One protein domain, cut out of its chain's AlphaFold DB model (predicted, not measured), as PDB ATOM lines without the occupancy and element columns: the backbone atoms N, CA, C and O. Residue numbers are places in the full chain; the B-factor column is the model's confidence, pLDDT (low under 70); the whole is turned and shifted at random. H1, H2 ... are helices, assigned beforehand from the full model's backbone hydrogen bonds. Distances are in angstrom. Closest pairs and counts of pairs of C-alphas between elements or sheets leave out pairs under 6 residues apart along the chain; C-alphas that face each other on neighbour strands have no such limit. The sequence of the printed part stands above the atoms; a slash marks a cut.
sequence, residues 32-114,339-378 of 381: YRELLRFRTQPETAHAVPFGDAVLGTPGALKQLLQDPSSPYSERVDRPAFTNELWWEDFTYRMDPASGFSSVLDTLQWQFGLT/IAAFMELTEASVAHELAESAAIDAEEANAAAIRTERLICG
ATOM      1  N   TYR A  32     176.147 167.534 143.471       83.19
ATOM      2  CA  TYR A  32     177.251 166.581 143.568       83.19
ATOM      3  C   TYR A  32     177.533 165.880 142.235       83.19
ATOM      4  O   TYR A  32     178.685 165.798 141.807       83.19
ATOM      5  N   ARG A  33     176.486 165.427 141.541       82.56
ATOM      6  CA  ARG A  33     176.629 164.815 140.217       82.56
ATOM      7  C   ARG A  33     177.241 165.776 139.202       82.56
ATOM      8  O   ARG A  33     178.143 165.396 138.458       82.56
ATOM      9  N   GLU A  34     176.764 167.017 139.177       85.69
ATOM     10  CA  GLU A  34     177.293 168.045 138.280       85.69
ATOM     11  C   GLU A  34     178.723 168.452 138.651       85.69
ATOM     12  O   GLU A  34     179.535 168.699 137.765       85.69
ATOM     13  N   LEU A  35     179.075 168.443 139.939       85.81
ATOM     14  CA  LEU A  35     180.445 168.662 140.399       85.81
ATOM     15  C   LEU A  35     181.386 167.570 139.881       85.81
ATOM     16  O   LEU A  35     182.460 167.884 139.366       85.81
ATOM     17  N   LEU A  36     180.980 166.299 139.974       81.25
ATOM     18  CA  LEU A  36     181.758 165.183 139.433       81.25
ATOM     19  C   LEU A  36     181.961 165.337 137.924       81.25
ATOM     20  O   LEU A  36     183.089 165.233 137.451       81.25
ATOM     21  N   ARG A  37     180.903 165.653 137.169       83.94
ATOM     22  CA  ARG A  37     181.001 165.914 135.722       83.94
ATOM     23  C   ARG A  37     181.932 167.086 135.418       83.94
ATOM     24  O   ARG A  37     182.813 166.965 134.574       83.94
ATOM     25  N   PHE A  38     181.783 168.198 136.130       85.06
ATOM     26  CA  PHE A  38     182.609 169.387 135.940       85.06
ATOM     27  C   PHE A  38     184.098 169.101 136.167       85.06
ATOM     28  O   PHE A  38     184.932 169.545 135.388       85.06
ATOM     29  N   ARG A  39     184.434 168.334 137.209       83.62
ATOM     30  CA  ARG A  39     185.823 168.019 137.583       83.62
ATOM     31  C   ARG A  39     186.488 166.973 136.685       83.62
ATOM     32  O   ARG A  39     187.707 166.857 136.718       83.62
ATOM     33  N   THR A  40     185.706 166.220 135.915       78.25
ATOM     34  CA  THR A  40     186.184 165.094 135.091       78.25
ATOM     35  C   THR A  40     186.154 165.384 133.595       78.25
ATOM     36  O   THR A  40     186.819 164.696 132.830       78.25
ATOM     37  N   GLN A  41     185.416 166.407 133.155       78.38
ATOM     38  CA  GLN A  41     185.344 166.765 131.741       78.38
ATOM     39  C   GLN A  41     186.683 167.330 131.239       78.38
ATOM     40  O   GLN A  41     187.088 168.399 131.708       78.38
ATOM     41  N   PRO A  42     187.325 166.699 130.233       64.38
ATOM     42  CA  PRO A  42     188.657 167.078 129.748       64.38
ATOM     43  C   PRO A  42     188.707 168.474 129.110       64.38
ATOM     44  O   PRO A  42     189.776 169.058 128.965       64.38
ATOM     45  N   GLU A  43     187.551 169.030 128.743       64.56
ATOM     46  CA  GLU A  43     187.423 170.374 128.173       64.56
ATOM     47  C   GLU A  43     187.522 171.494 129.223       64.56
ATOM     48  O   GLU A  43     187.603 172.675 128.876       64.56
ATOM     49  N   THR A  44     187.507 171.155 130.514       64.44
ATOM     50  CA  THR A  44     187.687 172.139 131.584       64.44
ATOM     51  C   THR A  44     189.175 172.323 131.883       64.44
ATOM     52  O   THR A  44     189.924 171.359 132.007       64.44
ATOM     53  N   ALA A  45     189.622 173.572 132.064       66.50
ATOM     54  CA  ALA A  45     191.012 173.875 132.439       66.50
ATOM     55  C   ALA A  45     191.425 173.279 133.804       66.50
ATOM     56  O   ALA A  45     192.603 173.286 134.153       66.50
ATOM     57  N   HIS A  46     190.449 172.769 134.558       69.88
ATOM     58  CA  HIS A  46     190.588 172.206 135.897       69.88
ATOM     59  C   HIS A  46     190.252 170.713 135.946       69.88
ATOM     60  O   HIS A  46     189.995 170.188 137.034       69.88
ATOM     61  N   ALA A  47     190.204 170.054 134.783       70.12
ATOM     62  CA  ALA A  47     189.971 168.626 134.691       70.12
ATOM     63  C   ALA A  47     191.051 167.884 135.476       70.12
ATOM     64  O   ALA A  47     192.249 168.128 135.314       70.12
ATOM     65  N   VAL A  48     190.616 166.971 136.327       70.81
ATOM     66  CA  VAL A  48     191.492 166.061 137.055       70.81
ATOM     67  C   VAL A  48     191.074 164.624 136.738       70.81
ATOM     68  O   VAL A  48     189.908 164.401 136.389       70.81
ATOM     69  N   PRO A  49     191.991 163.644 136.847       67.25
ATOM     70  CA  PRO A  49     191.632 162.234 136.731       67.25
ATOM     71  C   PRO A  49     190.430 161.901 137.618       67.25
ATOM     72  O   PRO A  49     190.281 162.484 138.694       67.25
ATOM     73  N   PHE A  50     189.582 160.954 137.210       62.62
ATOM     74  CA  PHE A  50     188.348 160.643 137.944       62.62
ATOM     75  C   PHE A  50     188.603 160.350 139.435       62.62
ATOM     76  O   PHE A  50     187.868 160.822 140.300       62.62
ATOM     77  N   GLY A  51     189.700 159.650 139.751       58.38
ATOM     78  CA  GLY A  51     190.118 159.371 141.131       58.38
ATOM     79  C   GLY A  51     190.474 160.607 141.971       58.38
ATOM     80  O   GLY A  51     190.302 160.566 143.185       58.38
ATOM     81  N   ASP A  52     190.896 161.701 141.333       65.19
ATOM     82  CA  ASP A  52     191.265 162.977 141.965       65.19
ATOM     83  C   ASP A  52     190.117 164.011 141.909       65.19
ATOM     84  O   ASP A  52     190.086 164.992 142.665       65.19
ATOM     85  N   ALA A  53     189.154 163.818 140.997       58.81
ATOM     86  CA  ALA A  53     187.891 164.563 140.945       58.81
ATOM     87  C   ALA A  53     187.004 164.207 142.137       58.81
ATOM     88  O   ALA A  53     186.314 165.059 142.704       58.81
ATOM     89  N   VAL A  54     187.058 162.932 142.508       58.47
ATOM     90  CA  VAL A  54     186.439 162.372 143.691       58.47
ATOM     91  C   VAL A  54     187.228 162.849 144.909       58.47
ATOM     92  O   VAL A  54     188.302 162.351 145.223       58.47
ATOM     93  N   LEU A  55     186.659 163.780 145.680       61.34
ATOM     94  CA  LEU A  55     187.162 164.087 147.031       61.34
ATOM     95  C   LEU A  55     187.178 162.838 147.943       61.34
ATOM     96  O   LEU A  55     187.751 162.875 149.032       61.34
ATOM     97  N   GLY A  56     186.524 161.750 147.519       62.84
ATOM     98  CA  GLY A  56     186.216 160.562 148.295       62.84
ATOM     99  C   GLY A  56     185.230 160.904 149.403       62.84
ATOM    100  O   GLY A  56     185.313 161.970 150.016       62.84
ATOM    101  N   THR A  57     184.314 159.993 149.732       65.38
ATOM    102  CA  THR A  57     183.412 160.185 150.885       65.38
ATOM    103  C   THR A  57     184.170 160.669 152.138       65.38
ATOM    104  O   THR A  57     183.750 161.662 152.735       65.38
ATOM    105  N   PRO A  58     185.312 160.068 152.534       70.62
ATOM    106  CA  PRO A  58     186.037 160.504 153.728       70.62
ATOM    107  C   PRO A  58     186.754 161.851 153.567       70.62
ATOM    108  O   PRO A  58     186.815 162.625 154.522       70.62
ATOM    109  N   GLY A  59     187.312 162.144 152.388       75.50
ATOM    110  CA  GLY A  59     188.036 163.394 152.142       75.50
ATOM    111  C   GLY A  59     187.092 164.590 152.038       75.50
ATOM    112  O   GLY A  59     187.362 165.627 152.641       75.50
ATOM    113  N   ALA A  60     185.935 164.415 151.394       78.69
ATOM    114  CA  ALA A  60     184.871 165.415 151.358       78.69
ATOM    115  C   ALA A  60     184.376 165.754 152.771       78.69
ATOM    116  O   ALA A  60     184.299 166.923 153.145       78.69
ATOM    117  N   LEU A  61     184.107 164.740 153.600       84.31
ATOM    118  CA  LEU A  61     183.653 164.954 154.975       84.31
ATOM    119  C   LEU A  61     184.667 165.704 155.834       84.31
ATOM    120  O   LEU A  61     184.270 166.596 156.575       84.31
ATOM    121  N   LYS A  62     185.962 165.387 155.706       87.00
ATOM    122  CA  LYS A  62     187.039 166.104 156.406       87.00
ATOM    123  C   LYS A  62     187.092 167.591 156.074       87.00
ATOM    124  O   LYS A  62     187.536 168.368 156.908       87.00
ATOM    125  N   GLN A  63     186.664 167.984 154.876       89.12
ATOM    126  CA  GLN A  63     186.619 169.392 154.485       89.12
ATOM    127  C   GLN A  63     185.292 170.073 154.842       89.12
ATOM    128  O   GLN A  63     185.265 171.287 155.034       89.12
ATOM    129  N   LEU A  64     184.195 169.313 154.915       91.12
ATOM    130  CA  LEU A  64     182.841 169.842 155.098       91.12
ATOM    131  C   LEU A  64     182.359 169.848 156.559       91.12
ATOM    132  O   LEU A  64     181.411 170.570 156.872       91.12
ATOM    133  N   LEU A  65     182.977 169.063 157.444       92.62
ATOM    134  CA  LEU A  65     182.622 168.944 158.863       92.62
ATOM    135  C   LEU A  65     183.795 169.334 159.768       92.62
ATOM    136  O   LEU A  65     184.943 169.020 159.468       92.62
ATOM    137  N   GLN A  66     183.492 169.977 160.901       95.06
ATOM    138  CA  GLN A  66     184.491 170.303 161.928       95.06
ATOM    139  C   GLN A  66     185.079 169.044 162.585       95.06
ATOM    140  O   GLN A  66     186.281 168.979 162.830       95.06
ATOM    141  N   ASP A  67     184.238 168.042 162.840       93.38
ATOM    142  CA  ASP A  67     184.628 166.720 163.323       93.38
ATOM    143  C   ASP A  67     183.859 165.638 162.544       93.38
ATOM    144  O   ASP A  67     182.729 165.297 162.895       93.38
ATOM    145  N   PRO A  68     184.450 165.052 161.490       88.94
ATOM    146  CA  PRO A  68     183.787 164.036 160.671       88.94
ATOM    147  C   PRO A  68     183.329 162.787 161.429       88.94
ATOM    148  O   PRO A  68     182.497 162.042 160.913       88.94
ATOM    149  N   SER A  69     183.901 162.528 162.608       87.12
ATOM    150  CA  SER A  69     183.580 161.361 163.430       87.12
ATOM    151  C   SER A  69     182.388 161.602 164.359       87.12
ATOM    152  O   SER A  69     181.734 160.649 164.782       87.12
ATOM    153  N   SER A  70     182.065 162.867 164.647       91.88
ATOM    154  CA  SER A  70     180.958 163.207 165.529       91.88
ATOM    155  C   SER A  70     179.619 163.192 164.782       91.88
ATOM    156  O   SER A  70     179.441 163.932 163.807       91.88
ATOM    157  N   PRO A  71     178.599 162.473 165.287       93.44
ATOM    158  CA  PRO A  71     177.244 162.545 164.744       93.44
ATOM    159  C   PRO A  71     176.608 163.940 164.849       93.44
ATOM    160  O   PRO A  71     175.647 164.235 164.132       93.44
ATOM    161  N   TYR A  72     177.146 164.800 165.717       95.38
ATOM    162  CA  TYR A  72     176.646 166.142 166.008       95.38
ATOM    163  C   TYR A  72     177.521 167.253 165.420       95.38
ATOM    164  O   TYR A  72     177.295 168.421 165.750       95.38
ATOM    165  N   SER A  73     178.502 166.927 164.570       94.12
ATOM    166  CA  SER A  73     179.427 167.920 164.020       94.12
ATOM    167  C   SER A  73     178.702 169.090 163.369       94.12
ATOM    168  O   SER A  73     177.689 168.927 162.685       94.12
ATOM    169  N   GLU A  74     179.235 170.289 163.579       94.75
ATOM    170  CA  GLU A  74     178.848 171.455 162.795       94.75
ATOM    171  C   GLU A  74     179.514 171.410 161.414       94.75
ATOM    172  O   GLU A  74     180.537 170.738 161.205       94.75
ATOM    173  N   ARG A  75     178.895 172.118 160.469       94.44
ATOM    174  CA  ARG A  75     179.413 172.301 159.112       94.44
ATOM    175  C   ARG A  75     180.578 173.291 159.137       94.44
ATOM    176  O   ARG A  75     180.664 174.150 160.016       94.44
ATOM    177  N   VAL A  76     181.477 173.167 158.171       92.69
ATOM    178  CA  VAL A  76     182.481 174.195 157.887       92.69
ATOM    179  C   VAL A  76     181.853 175.202 156.925       92.69
ATOM    180  O   VAL A  76     181.453 174.830 155.823       92.69
ATOM    181  N   ASP A  77     181.771 176.471 157.334       88.25
ATOM    182  CA  ASP A  77     181.140 177.532 156.531       88.25
ATOM    183  C   ASP A  77     181.899 177.816 155.226       88.25
ATOM    184  O   ASP A  77     181.305 178.189 154.217       88.25
ATOM    185  N   ARG A  78     183.229 177.654 155.248       88.56
ATOM    186  CA  ARG A  78     184.126 177.862 154.098       88.56
ATOM    187  C   ARG A  78     185.160 176.739 154.003       88.56
ATOM    188  O   ARG A  78     186.273 176.896 154.510       88.56
ATOM    189  N   PRO A  79     184.789 175.585 153.426       90.69
ATOM    190  CA  PRO A  79     185.718 174.488 153.172       90.69
ATOM    191  C   PRO A  79     186.935 174.944 152.360       90.69
ATOM    192  O   PRO A  79     186.842 175.871 151.563       90.69
ATOM    193  N   ALA A  80     188.079 174.271 152.506       88.25
ATOM    194  CA  ALA A  80     189.306 174.672 151.809       88.25
ATOM    195  C   ALA A  80     189.116 174.751 150.282       88.25
ATOM    196  O   ALA A  80     189.515 175.744 149.672       88.25
ATOM    197  N   PHE A  81     188.418 173.764 149.704       85.44
ATOM    198  CA  PHE A  81     188.142 173.702 148.270       85.44
ATOM    199  C   PHE A  81     187.343 174.895 147.727       85.44
ATOM    200  O   PHE A  81     187.396 175.157 146.530       85.44
ATOM    201  N   THR A  82     186.613 175.643 148.564       88.88
ATOM    202  CA  THR A  82     185.835 176.791 148.073       88.88
ATOM    203  C   THR A  82     186.699 177.998 147.717       88.88
ATOM    204  O   THR A  82     186.187 178.952 147.146       88.88
ATOM    205  N   ASN A  83     187.991 177.975 148.069       86.88
ATOM    206  CA  ASN A  83     188.964 178.998 147.673       86.88
ATOM    207  C   ASN A  83     189.685 178.653 146.361       86.88
ATOM    208  O   ASN A  83     190.530 179.422 145.907       86.88
ATOM    209  N   GLU A  84     189.400 177.490 145.780       86.38
ATOM    210  CA  GLU A  84     190.010 177.056 144.532       86.38
ATOM    211  C   GLU A  84     189.342 177.741 143.334       86.38
ATOM    212  O   GLU A  84     188.121 177.902 143.302       86.38
ATOM    213  N   LEU A  85     190.127 178.075 142.305       85.44
ATOM    214  CA  LEU A  85     189.625 178.749 141.095       85.44
ATOM    215  C   LEU A  85     188.503 177.957 140.405       85.44
ATOM    216  O   LEU A  85     187.538 178.525 139.903       85.44
ATOM    217  N   TRP A  86     188.602 176.628 140.424       86.56
ATOM    218  CA  TRP A  86     187.612 175.755 139.805       86.56
ATOM    219  C   TRP A  86     186.248 175.805 140.506       86.56
ATOM    220  O   TRP A  86     185.231 175.529 139.871       86.56
ATOM    221  N   TRP A  87     186.197 176.142 141.801       88.25
ATOM    222  CA  TRP A  87     184.938 176.232 142.541       88.25
ATOM    223  C   TRP A  87     184.124 177.451 142.100       88.25
ATOM    224  O   TRP A  87     182.911 177.355 141.920       88.25
ATOM    225  N   GLU A  88     184.786 178.581 141.861       86.94
ATOM    226  CA  GLU A  88     184.150 179.773 141.292       86.94
ATOM    227  C   GLU A  88     183.548 179.484 139.915       86.94
ATOM    228  O   GLU A  88     182.351 179.700 139.713       86.94
ATOM    229  N   ASP A  89     184.322 178.871 139.020       87.62
ATOM    230  CA  ASP A  89     183.835 178.473 137.697       87.62
ATOM    231  C   ASP A  89     182.644 177.501 137.778       87.62
ATOM    232  O   ASP A  89     181.671 177.627 137.027       87.62
ATOM    233  N   PHE A  90     182.697 176.531 138.696       87.88
ATOM    234  CA  PHE A  90     181.621 175.564 138.907       87.88
ATOM    235  C   PHE A  90     180.338 176.235 139.406       87.88
ATOM    236  O   PHE A  90     179.265 176.041 138.833       87.88
ATOM    237  N   THR A  91     180.442 177.045 140.462       89.00
ATOM    238  CA  THR A  91     179.275 177.707 141.057       89.00
ATOM    239  C   THR A  91     178.617 178.683 140.085       89.00
ATOM    240  O   THR A  91     177.390 178.687 139.984       89.00
ATOM    241  N   TYR A  92     179.406 179.419 139.295       87.00
ATOM    242  CA  TYR A  92     178.889 180.301 138.249       87.00
ATOM    243  C   TYR A  92     178.085 179.542 137.184       87.00
ATOM    244  O   TYR A  92     177.052 180.028 136.733       87.00
ATOM    245  N   ARG A  93     178.516 178.334 136.794       86.56
ATOM    246  CA  ARG A  93     177.775 177.491 135.835       86.56
ATOM    247  C   ARG A  93     176.479 176.937 136.417       86.56
ATOM    248  O   ARG A  93     175.492 176.828 135.694       86.56
ATOM    249  N   MET A  94     176.498 176.564 137.693       84.56
ATOM    250  CA  MET A  94     175.351 175.953 138.362       84.56
ATOM    251  C   MET A  94     174.241 176.954 138.648       84.56
ATOM    252  O   MET A  94     173.064 176.643 138.468       84.56
ATOM    253  N   ASP A  95     174.612 178.141 139.117       80.50
ATOM    254  CA  ASP A  95     173.659 179.151 139.547       80.50
ATOM    255  C   ASP A  95     174.259 180.560 139.442       80.50
ATOM    256  O   ASP A  95     174.729 181.125 140.435       80.50
ATOM    257  N   PRO A  96     174.209 181.167 138.241       73.62
ATOM    258  CA  PRO A  96     174.730 182.512 138.019       73.62
ATOM    259  C   PRO A  96     174.044 183.589 138.878       73.62
ATOM    260  O   PRO A  96     174.562 184.697 138.990       73.62
ATOM    261  N   ALA A  97     172.855 183.299 139.428       72.62
ATOM    262  CA  ALA A  97     171.978 184.280 140.059       72.62
ATOM    263  C   ALA A  97     172.008 184.244 141.595       72.62
ATOM    264  O   ALA A  97     171.941 185.307 142.213       72.62
ATOM    265  N   SER A  98     172.096 183.062 142.217       66.94
ATOM    266  CA  SER A  98     171.965 182.918 143.681       66.94
ATOM    267  C   SER A  98     173.292 182.716 144.428       66.94
ATOM    268  O   SER A  98     173.303 182.731 145.660       66.94
ATOM    269  N   GLY A  99     174.415 182.652 143.705       64.94
ATOM    270  CA  GLY A  99     175.767 182.811 144.249       64.94
ATOM    271  C   GLY A  99     176.344 181.598 144.995       64.94
ATOM    272  O   GLY A  99     175.699 180.576 145.201       64.94
ATOM    273  N   PHE A 100     177.604 181.726 145.422       75.31
ATOM    274  CA  PHE A 100     178.439 180.652 145.989       75.31
ATOM    275  C   PHE A 100     177.806 179.834 147.129       75.31
ATOM    276  O   PHE A 100     178.051 178.630 147.233       75.31
ATOM    277  N   SER A 101     177.028 180.469 148.010       80.12
ATOM    278  CA  SER A 101     176.481 179.814 149.203       80.12
ATOM    279  C   SER A 101     175.379 178.808 148.873       80.12
ATOM    280  O   SER A 101     175.317 177.766 149.516       80.12
ATOM    281  N   SER A 102     174.555 179.059 147.844       83.25
ATOM    282  CA  SER A 102     173.438 178.170 147.487       83.25
ATOM    283  C   SER A 102     173.935 176.795 147.026       83.25
ATOM    284  O   SER A 102     173.380 175.763 147.414       83.25
ATOM    285  N   VAL A 103     175.020 176.771 146.247       87.44
ATOM    286  CA  VAL A 103     175.646 175.550 145.730       87.44
ATOM    287  C   VAL A 103     176.282 174.749 146.864       87.44
ATOM    288  O   VAL A 103     176.053 173.543 146.957       87.44
ATOM    289  N   LEU A 104     177.031 175.406 147.760       89.06
ATOM    290  CA  LEU A 104     177.635 174.738 148.915       89.06
ATOM    291  C   LEU A 104     176.572 174.181 149.869       89.06
ATOM    292  O   LEU A 104     176.680 173.029 150.286       89.06
ATOM    293  N   ASP A 105     175.540 174.962 150.192       87.75
ATOM    294  CA  ASP A 105     174.448 174.508 151.055       87.75
ATOM    295  C   ASP A 105     173.706 173.321 150.436       87.75
ATOM    296  O   ASP A 105     173.404 172.351 151.131       87.75
ATOM    297  N   THR A 106     173.471 173.352 149.119       86.19
ATOM    298  CA  THR A 106     172.875 172.221 148.395       86.19
ATOM    299  C   THR A 106     173.763 170.988 148.477       86.19
ATOM    300  O   THR A 106     173.275 169.907 148.795       86.19
ATOM    301  N   LEU A 107     175.069 171.139 148.262       87.19
ATOM    302  CA  LEU A 107     176.019 170.041 148.383       87.19
ATOM    303  C   LEU A 107     176.003 169.459 149.807       87.19
ATOM    304  O   LEU A 107     175.832 168.260 149.995       87.19
ATOM    305  N   GLN A 108     176.091 170.300 150.837       89.38
ATOM    306  CA  GLN A 108     176.045 169.865 152.236       89.38
ATOM    307  C   GLN A 108     174.712 169.188 152.599       89.38
ATOM    308  O   GLN A 108     174.693 168.227 153.372       89.38
ATOM    309  N   TRP A 109     173.603 169.650 152.018       87.62
ATOM    310  CA  TRP A 109     172.286 169.032 152.142       87.62
ATOM    311  C   TRP A 109     172.239 167.641 151.495       87.62
ATOM    312  O   TRP A 109     171.819 166.680 152.141       87.62
ATOM    313  N   GLN A 110     172.739 167.500 150.264       85.25
ATOM    314  CA  GLN A 110     172.829 166.219 149.551       85.25
ATOM    315  C   GLN A 110     173.721 165.205 150.271       85.25
ATOM    316  O   GLN A 110     173.429 164.013 150.267       85.25
ATOM    317  N   PHE A 111     174.776 165.674 150.937       86.00
ATOM    318  CA  PHE A 111     175.657 164.834 151.745       86.00
ATOM    319  C   PHE A 111     175.052 164.451 153.103       86.00
ATOM    320  O   PHE A 111     175.658 163.664 153.828       86.00
ATOM    321  N   GLY A 112     173.884 164.992 153.468       89.69
ATOM    322  CA  GLY A 112     173.227 164.731 154.747       89.69
ATOM    323  C   GLY A 112     173.935 165.370 155.945       89.69
ATOM    324  O   GLY A 112     173.892 164.835 157.054       89.69
ATOM    325  N   LEU A 113     174.628 166.493 155.735       92.69
ATOM    326  CA  LEU A 113     175.411 167.186 156.771       92.69
ATOM    327  C   LEU A 113     174.577 168.162 157.600       92.69
ATOM    328  O   LEU A 113     175.091 168.830 158.494       92.69
ATOM    329  N   THR A 114     173.288 168.275 157.292       93.88
ATOM    330  CA  THR A 114     172.399 169.232 157.941       93.88
ATOM    331  C   THR A 114     171.636 168.583 159.094       93.88
ATOM    332  O   THR A 114     171.516 167.360 159.200       93.88
ATOM    333  N   ILE A 339     176.689 154.698 153.492       52.50
ATOM    334  CA  ILE A 339     176.821 156.064 152.963       52.50
ATOM    335  C   ILE A 339     177.995 156.142 151.979       52.50
ATOM    336  O   ILE A 339     177.896 156.854 150.981       52.50
ATOM    337  N   ALA A 340     179.064 155.376 152.233       52.84
ATOM    338  CA  ALA A 340     180.112 155.144 151.243       52.84
ATOM    339  C   ALA A 340     179.503 154.570 149.954       52.84
ATOM    340  O   ALA A 340     179.751 155.106 148.883       52.84
ATOM    341  N   ALA A 341     178.586 153.603 150.062       53.53
ATOM    342  CA  ALA A 341     177.921 153.007 148.906       53.53
ATOM    343  C   ALA A 341     177.010 153.994 148.159       53.53
ATOM    344  O   ALA A 341     176.878 153.875 146.953       53.53
ATOM    345  N   PHE A 342     176.399 154.987 148.822       59.19
ATOM    346  CA  PHE A 342     175.571 155.999 148.143       59.19
ATOM    347  C   PHE A 342     176.397 156.947 147.259       59.19
ATOM    348  O   PHE A 342     176.046 157.197 146.103       59.19
ATOM    349  N   MET A 343     177.505 157.471 147.792       60.25
ATOM    350  CA  MET A 343     178.415 158.308 147.008       60.25
ATOM    351  C   MET A 343     179.141 157.492 145.953       60.25
ATOM    352  O   MET A 343     179.151 157.900 144.800       60.25
ATOM    353  N   GLU A 344     179.644 156.309 146.301       64.06
ATOM    354  CA  GLU A 344     180.320 155.438 145.341       64.06
ATOM    355  C   GLU A 344     179.375 154.954 144.238       64.06
ATOM    356  O   GLU A 344     179.773 154.932 143.080       64.06
ATOM    357  N   LEU A 345     178.093 154.697 144.531       64.56
ATOM    358  CA  LEU A 345     177.085 154.401 143.507       64.56
ATOM    359  C   LEU A 345     176.838 155.602 142.588       64.56
ATOM    360  O   LEU A 345     176.665 155.430 141.381       64.56
ATOM    361  N   THR A 346     176.810 156.818 143.138       65.56
ATOM    362  CA  THR A 346     176.678 158.036 142.327       65.56
ATOM    363  C   THR A 346     177.915 158.228 141.452       65.56
ATOM    364  O   THR A 346     177.772 158.426 140.247       65.56
ATOM    365  N   GLU A 347     179.112 158.068 142.012       67.75
ATOM    366  CA  GLU A 347     180.381 158.086 141.285       67.75
ATOM    367  C   GLU A 347     180.411 157.027 140.181       67.75
ATOM    368  O   GLU A 347     180.706 157.367 139.042       67.75
ATOM    369  N   ALA A 348     180.032 155.778 140.459       65.81
ATOM    370  CA  ALA A 348     179.973 154.712 139.462       65.81
ATOM    371  C   ALA A 348     178.944 154.999 138.364       65.81
ATOM    372  O   ALA A 348     179.220 154.756 137.191       65.81
ATOM    373  N   SER A 349     177.780 155.560 138.712       71.00
ATOM    374  CA  SER A 349     176.772 155.951 137.720       71.00
ATOM    375  C   SER A 349     177.267 157.076 136.806       71.00
ATOM    376  O   SER A 349     177.080 157.011 135.594       71.00
ATOM    377  N   VAL A 350     177.960 158.076 137.364       69.19
ATOM    378  CA  VAL A 350     178.566 159.168 136.593       69.19
ATOM    379  C   VAL A 350     179.720 158.645 135.749       69.19
ATOM    380  O   VAL A 350     179.811 158.995 134.580       69.19
ATOM    381  N   ALA A 351     180.564 157.773 136.299       67.69
ATOM    382  CA  ALA A 351     181.670 157.168 135.573       67.69
ATOM    383  C   ALA A 351     181.174 156.342 134.377       67.69
ATOM    384  O   ALA A 351     181.730 156.442 133.289       67.69
ATOM    385  N   HIS A 352     180.088 155.583 134.548       71.62
ATOM    386  CA  HIS A 352     179.471 154.838 133.455       71.62
ATOM    387  C   HIS A 352     178.982 155.764 132.332       71.62
ATOM    388  O   HIS A 352     179.351 155.560 131.180       71.62
ATOM    389  N   GLU A 353     178.236 156.822 132.660       74.12
ATOM    390  CA  GLU A 353     177.775 157.803 131.665       74.12
ATOM    391  C   GLU A 353     178.933 158.534 130.977       74.12
ATOM    392  O   GLU A 353     178.901 158.776 129.769       74.12
ATOM    393  N   LEU A 354     179.976 158.885 131.734       72.75
ATOM    394  CA  LEU A 354     181.158 159.535 131.182       72.75
ATOM    395  C   LEU A 354     181.908 158.593 130.234       72.75
ATOM    396  O   LEU A 354     182.318 159.040 129.165       72.75
ATOM    397  N   ALA A 355     182.020 157.305 130.558       76.19
ATOM    398  CA  ALA A 355     182.602 156.303 129.668       76.19
ATOM    399  C   ALA A 355     181.755 156.086 128.404       76.19
ATOM    400  O   ALA A 355     182.309 156.010 127.310       76.19
ATOM    401  N   GLU A 356     180.420 156.068 128.515       80.06
ATOM    402  CA  GLU A 356     179.522 156.030 127.349       80.06
ATOM    403  C   GLU A 356     179.711 157.252 126.437       80.06
ATOM    404  O   GLU A 356     179.644 157.135 125.213       80.06
ATOM    405  N   SER A 357     179.999 158.418 127.022       76.81
ATOM    406  CA  SER A 357     180.325 159.643 126.282       76.81
ATOM    407  C   SER A 357     181.794 159.757 125.844       76.81
ATOM    408  O   SER A 357     182.171 160.777 125.271       76.81
ATOM    409  N   ALA A 358     182.621 158.736 126.106       75.50
ATOM    410  CA  ALA A 358     184.074 158.731 125.892       75.50
ATOM    411  C   ALA A 358     184.832 159.887 126.586       75.50
ATOM    412  O   ALA A 358     185.915 160.280 126.151       75.50
ATOM    413  N   ALA A 359     184.269 160.433 127.668       72.88
ATOM    414  CA  ALA A 359     184.879 161.481 128.485       72.88
ATOM    415  C   ALA A 359     185.900 160.935 129.499       72.88
ATOM    416  O   ALA A 359     186.782 161.678 129.920       72.88
ATOM    417  N   ILE A 360     185.793 159.654 129.869       73.69
ATOM    418  CA  ILE A 360     186.776 158.920 130.680       73.69
ATOM    419  C   ILE A 360     187.023 157.529 130.079       73.69
ATOM    420  O   ILE A 360     186.248 157.069 129.237       73.69
ATOM    421  N   ASP A 361     188.081 156.850 130.527       79.31
ATOM    422  CA  ASP A 361     188.390 155.485 130.096       79.31
ATOM    423  C   ASP A 361     187.402 154.459 130.692       79.31
ATOM    424  O   ASP A 361     186.955 154.567 131.838       79.31
ATOM    425  N   ALA A 362     187.091 153.416 129.922       76.25
ATOM    426  CA  ALA A 362     186.273 152.291 130.359       76.25
ATOM    427  C   ALA A 362     186.901 151.550 131.553       76.25
ATOM    428  O   ALA A 362     186.174 151.006 132.386       76.25
ATOM    429  N   GLU A 363     188.235 151.548 131.668       74.62
ATOM    430  CA  GLU A 363     188.937 150.971 132.820       74.62
ATOM    431  C   GLU A 363     188.652 151.749 134.118       74.62
ATOM    432  O   GLU A 363     188.373 151.139 135.155       74.62
ATOM    433  N   GLU A 364     188.615 153.086 134.065       71.00
ATOM    434  CA  GLU A 364     188.274 153.935 135.217       71.00
ATOM    435  C   GLU A 364     186.811 153.755 135.645       71.00
ATOM    436  O   GLU A 364     186.518 153.631 136.841       71.00
ATOM    437  N   ALA A 365     185.893 153.664 134.678       69.00
ATOM    438  CA  ALA A 365     184.487 153.374 134.949       69.00
ATOM    439  C   ALA A 365     184.291 151.986 135.575       69.00
ATOM    440  O   ALA A 365     183.536 151.839 136.540       69.00
ATOM    441  N   ASN A 366     185.019 150.979 135.087       72.56
ATOM    442  CA  ASN A 366     184.992 149.637 135.658       72.56
ATOM    443  C   ASN A 366     185.563 149.618 137.086       72.56
ATOM    444  O   ASN A 366     184.998 148.980 137.970       72.56
ATOM    445  N   ALA A 367     186.629 150.376 137.362       74.06
ATOM    446  CA  ALA A 367     187.171 150.504 138.712       74.06
ATOM    447  C   ALA A 367     186.157 151.128 139.692       74.06
ATOM    448  O   ALA A 367     186.064 150.682 140.837       74.06
ATOM    449  N   ALA A 368     185.379 152.131 139.264       67.81
ATOM    450  CA  ALA A 368     184.301 152.709 140.073       67.81
ATOM    451  C   ALA A 368     183.147 151.718 140.316       67.81
ATOM    452  O   ALA A 368     182.650 151.608 141.442       67.81
ATOM    453  N   ALA A 369     182.769 150.948 139.291       69.56
ATOM    454  CA  ALA A 369     181.766 149.893 139.407       69.56
ATOM    455  C   ALA A 369     182.199 148.789 140.386       69.56
ATOM    456  O   ALA A 369     181.425 148.429 141.269       69.56
ATOM    457  N   ILE A 370     183.453 148.327 140.308       69.81
ATOM    458  CA  ILE A 370     184.008 147.301 141.207       69.81
ATOM    459  C   ILE A 370     184.022 147.779 142.667       69.81
ATOM    460  O   ILE A 370     183.708 146.999 143.567       69.81
ATOM    461  N   ARG A 371     184.368 149.050 142.935       68.06
ATOM    462  CA  ARG A 371     184.315 149.611 144.302       68.06
ATOM    463  C   ARG A 371     182.893 149.580 144.867       68.06
ATOM    464  O   ARG A 371     182.671 149.055 145.956       68.06
ATOM    465  N   THR A 372     181.930 150.016 144.061       62.12
ATOM    466  CA  THR A 372     180.506 149.990 144.416       62.12
ATOM    467  C   THR A 372     180.000 148.564 144.639       62.12
ATOM    468  O   THR A 372     179.299 148.301 145.612       62.12
ATOM    469  N   GLU A 373     180.372 147.623 143.770       62.41
ATOM    470  CA  GLU A 373     179.984 146.215 143.884       62.41
ATOM    471  C   GLU A 373     180.525 145.586 145.173       62.41
ATOM    472  O   GLU A 373     179.779 144.908 145.876       62.41
ATOM    473  N   ARG A 374     181.778 145.876 145.550       62.69
ATOM    474  CA  ARG A 374     182.351 145.424 146.829       62.69
ATOM    475  C   ARG A 374     181.576 145.959 148.030       62.69
ATOM    476  O   ARG A 374     181.329 145.205 148.969       62.69
ATOM    477  N   LEU A 375     181.151 147.222 147.989       58.38
ATOM    478  CA  LEU A 375     180.355 147.818 149.065       58.38
ATOM    479  C   LEU A 375     178.937 147.250 149.161       58.38
ATOM    480  O   LEU A 375     178.424 147.092 150.265       58.38
ATOM    481  N   ILE A 376     178.302 146.942 148.028       52.47
ATOM    482  CA  ILE A 376     176.929 146.418 147.994       52.47
ATOM    483  C   ILE A 376     176.896 144.922 148.330       52.47
ATOM    484  O   ILE A 376     175.977 144.463 149.008       52.47
ATOM    485  N   CYS A 377     177.868 144.149 147.846       48.38
ATOM    486  CA  CYS A 377     177.848 142.693 147.950       48.38
ATOM    487  C   CYS A 377     178.579 142.160 149.188       48.38
ATOM    488  O   CYS A 377     178.308 141.030 149.577       48.38
ATOM    489  N   GLY A 378     179.458 142.937 149.832       43.78
ATOM    490  CA  GLY A 378     180.084 142.561 151.106       43.78
ATOM    491  C   GLY A 378     180.890 141.253 151.086       43.78
ATOM    492  O   GLY A 378     181.046 140.633 152.136       43.78
TER     493      GLY A 378
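This is residues 32 to 114 and 339 to 378 of the 381 residues of an uncharacterized protein of Luteibacter anthropi (UniProt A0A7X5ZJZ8). This is a flat slab of helices: the helical hairpin of H7 and H8 makes one side, H5 and H6 meet as a corner at the other, and H1 lies in the middle between them. A long loop, residues 65 to 79, swings away from the middle between H3 and H4. The 123 printed residues hold eight named helices, H1 to H8 in order, and no named strand; the class is all helix. The whole is compact, with a radius of gyration of the C-alphas of 14.8 A and spans of 37 by 36 by 19 A.

H1, residues 32 to 40, touches H2, residues 50 to 53; their closest C-alphas, of Arg 39 and Ala 53, are 5.2 A apart. H3, residues 57 to 64, is close to but not clearly touching H4, residues 80 to 83, with the C-alphas of Gln 63 and Ala 80 closest at 6.5 A. H5, residues 85 to 94, touches H6, residues 100 to 110, about perpendicular at 79 degrees; the closest C-alphas are those of Thr 91 and Phe 100, 5.8 A. H1 is close to but not clearly touching H5, with the C-alphas of Phe 38 and Phe 90 closest at 6.9 A. H7, residues 339 to 356, is the hub, touching H1, H3 and H8, residues 362 to 377. With residues 346 to 354 alone it touches H1 at a steep tilt of 49 degrees, the same way; the C-alphas of Arg 33 and Val 350 are closest at 7.0 A. H3 and H7 only just touch, with 3 pairs of C-alphas within 8 A, the closest those of Thr 57 and Ala 340, 6.0 A. H7 and H8 form a hairpin at a shallow tilt of 27 degrees, opposite ways; the C-alphas of Ala 351 and Ala 365 are closest at 4.8 A. H6 and H8 are apart. In H1, H3, H5, H6, H7 and H8 every O i to N i+4 pair is within hydrogen-bond range; H2 and H4 are too short for such a pair.

H1 begins at C-alpha 32, (177.251, 166.581, 143.568), and measures 12.4 A from first to last C-alpha. H5 measures 14.8 A and H6 15.9 A. H7, 25.8 A long, begins at C-alpha 339, (176.821, 156.064, 152.963). H8, 21.7 A long, ends at C-alpha 377, (177.848, 142.693, 147.950).

The C-alphas farthest apart, of Ala 97 and Gly 378, are 43.9 A apart. Residues 115 to 338 are not printed; C-alphas 114 and 339 are 14.8 A apart across the cut. The link from H3 to H4 is long, with 15 residues. Mean pLDDT of the printed part is 76.8; 40 residues are under 70, among them 49 to 57, 339 to 348 and 368 to 378.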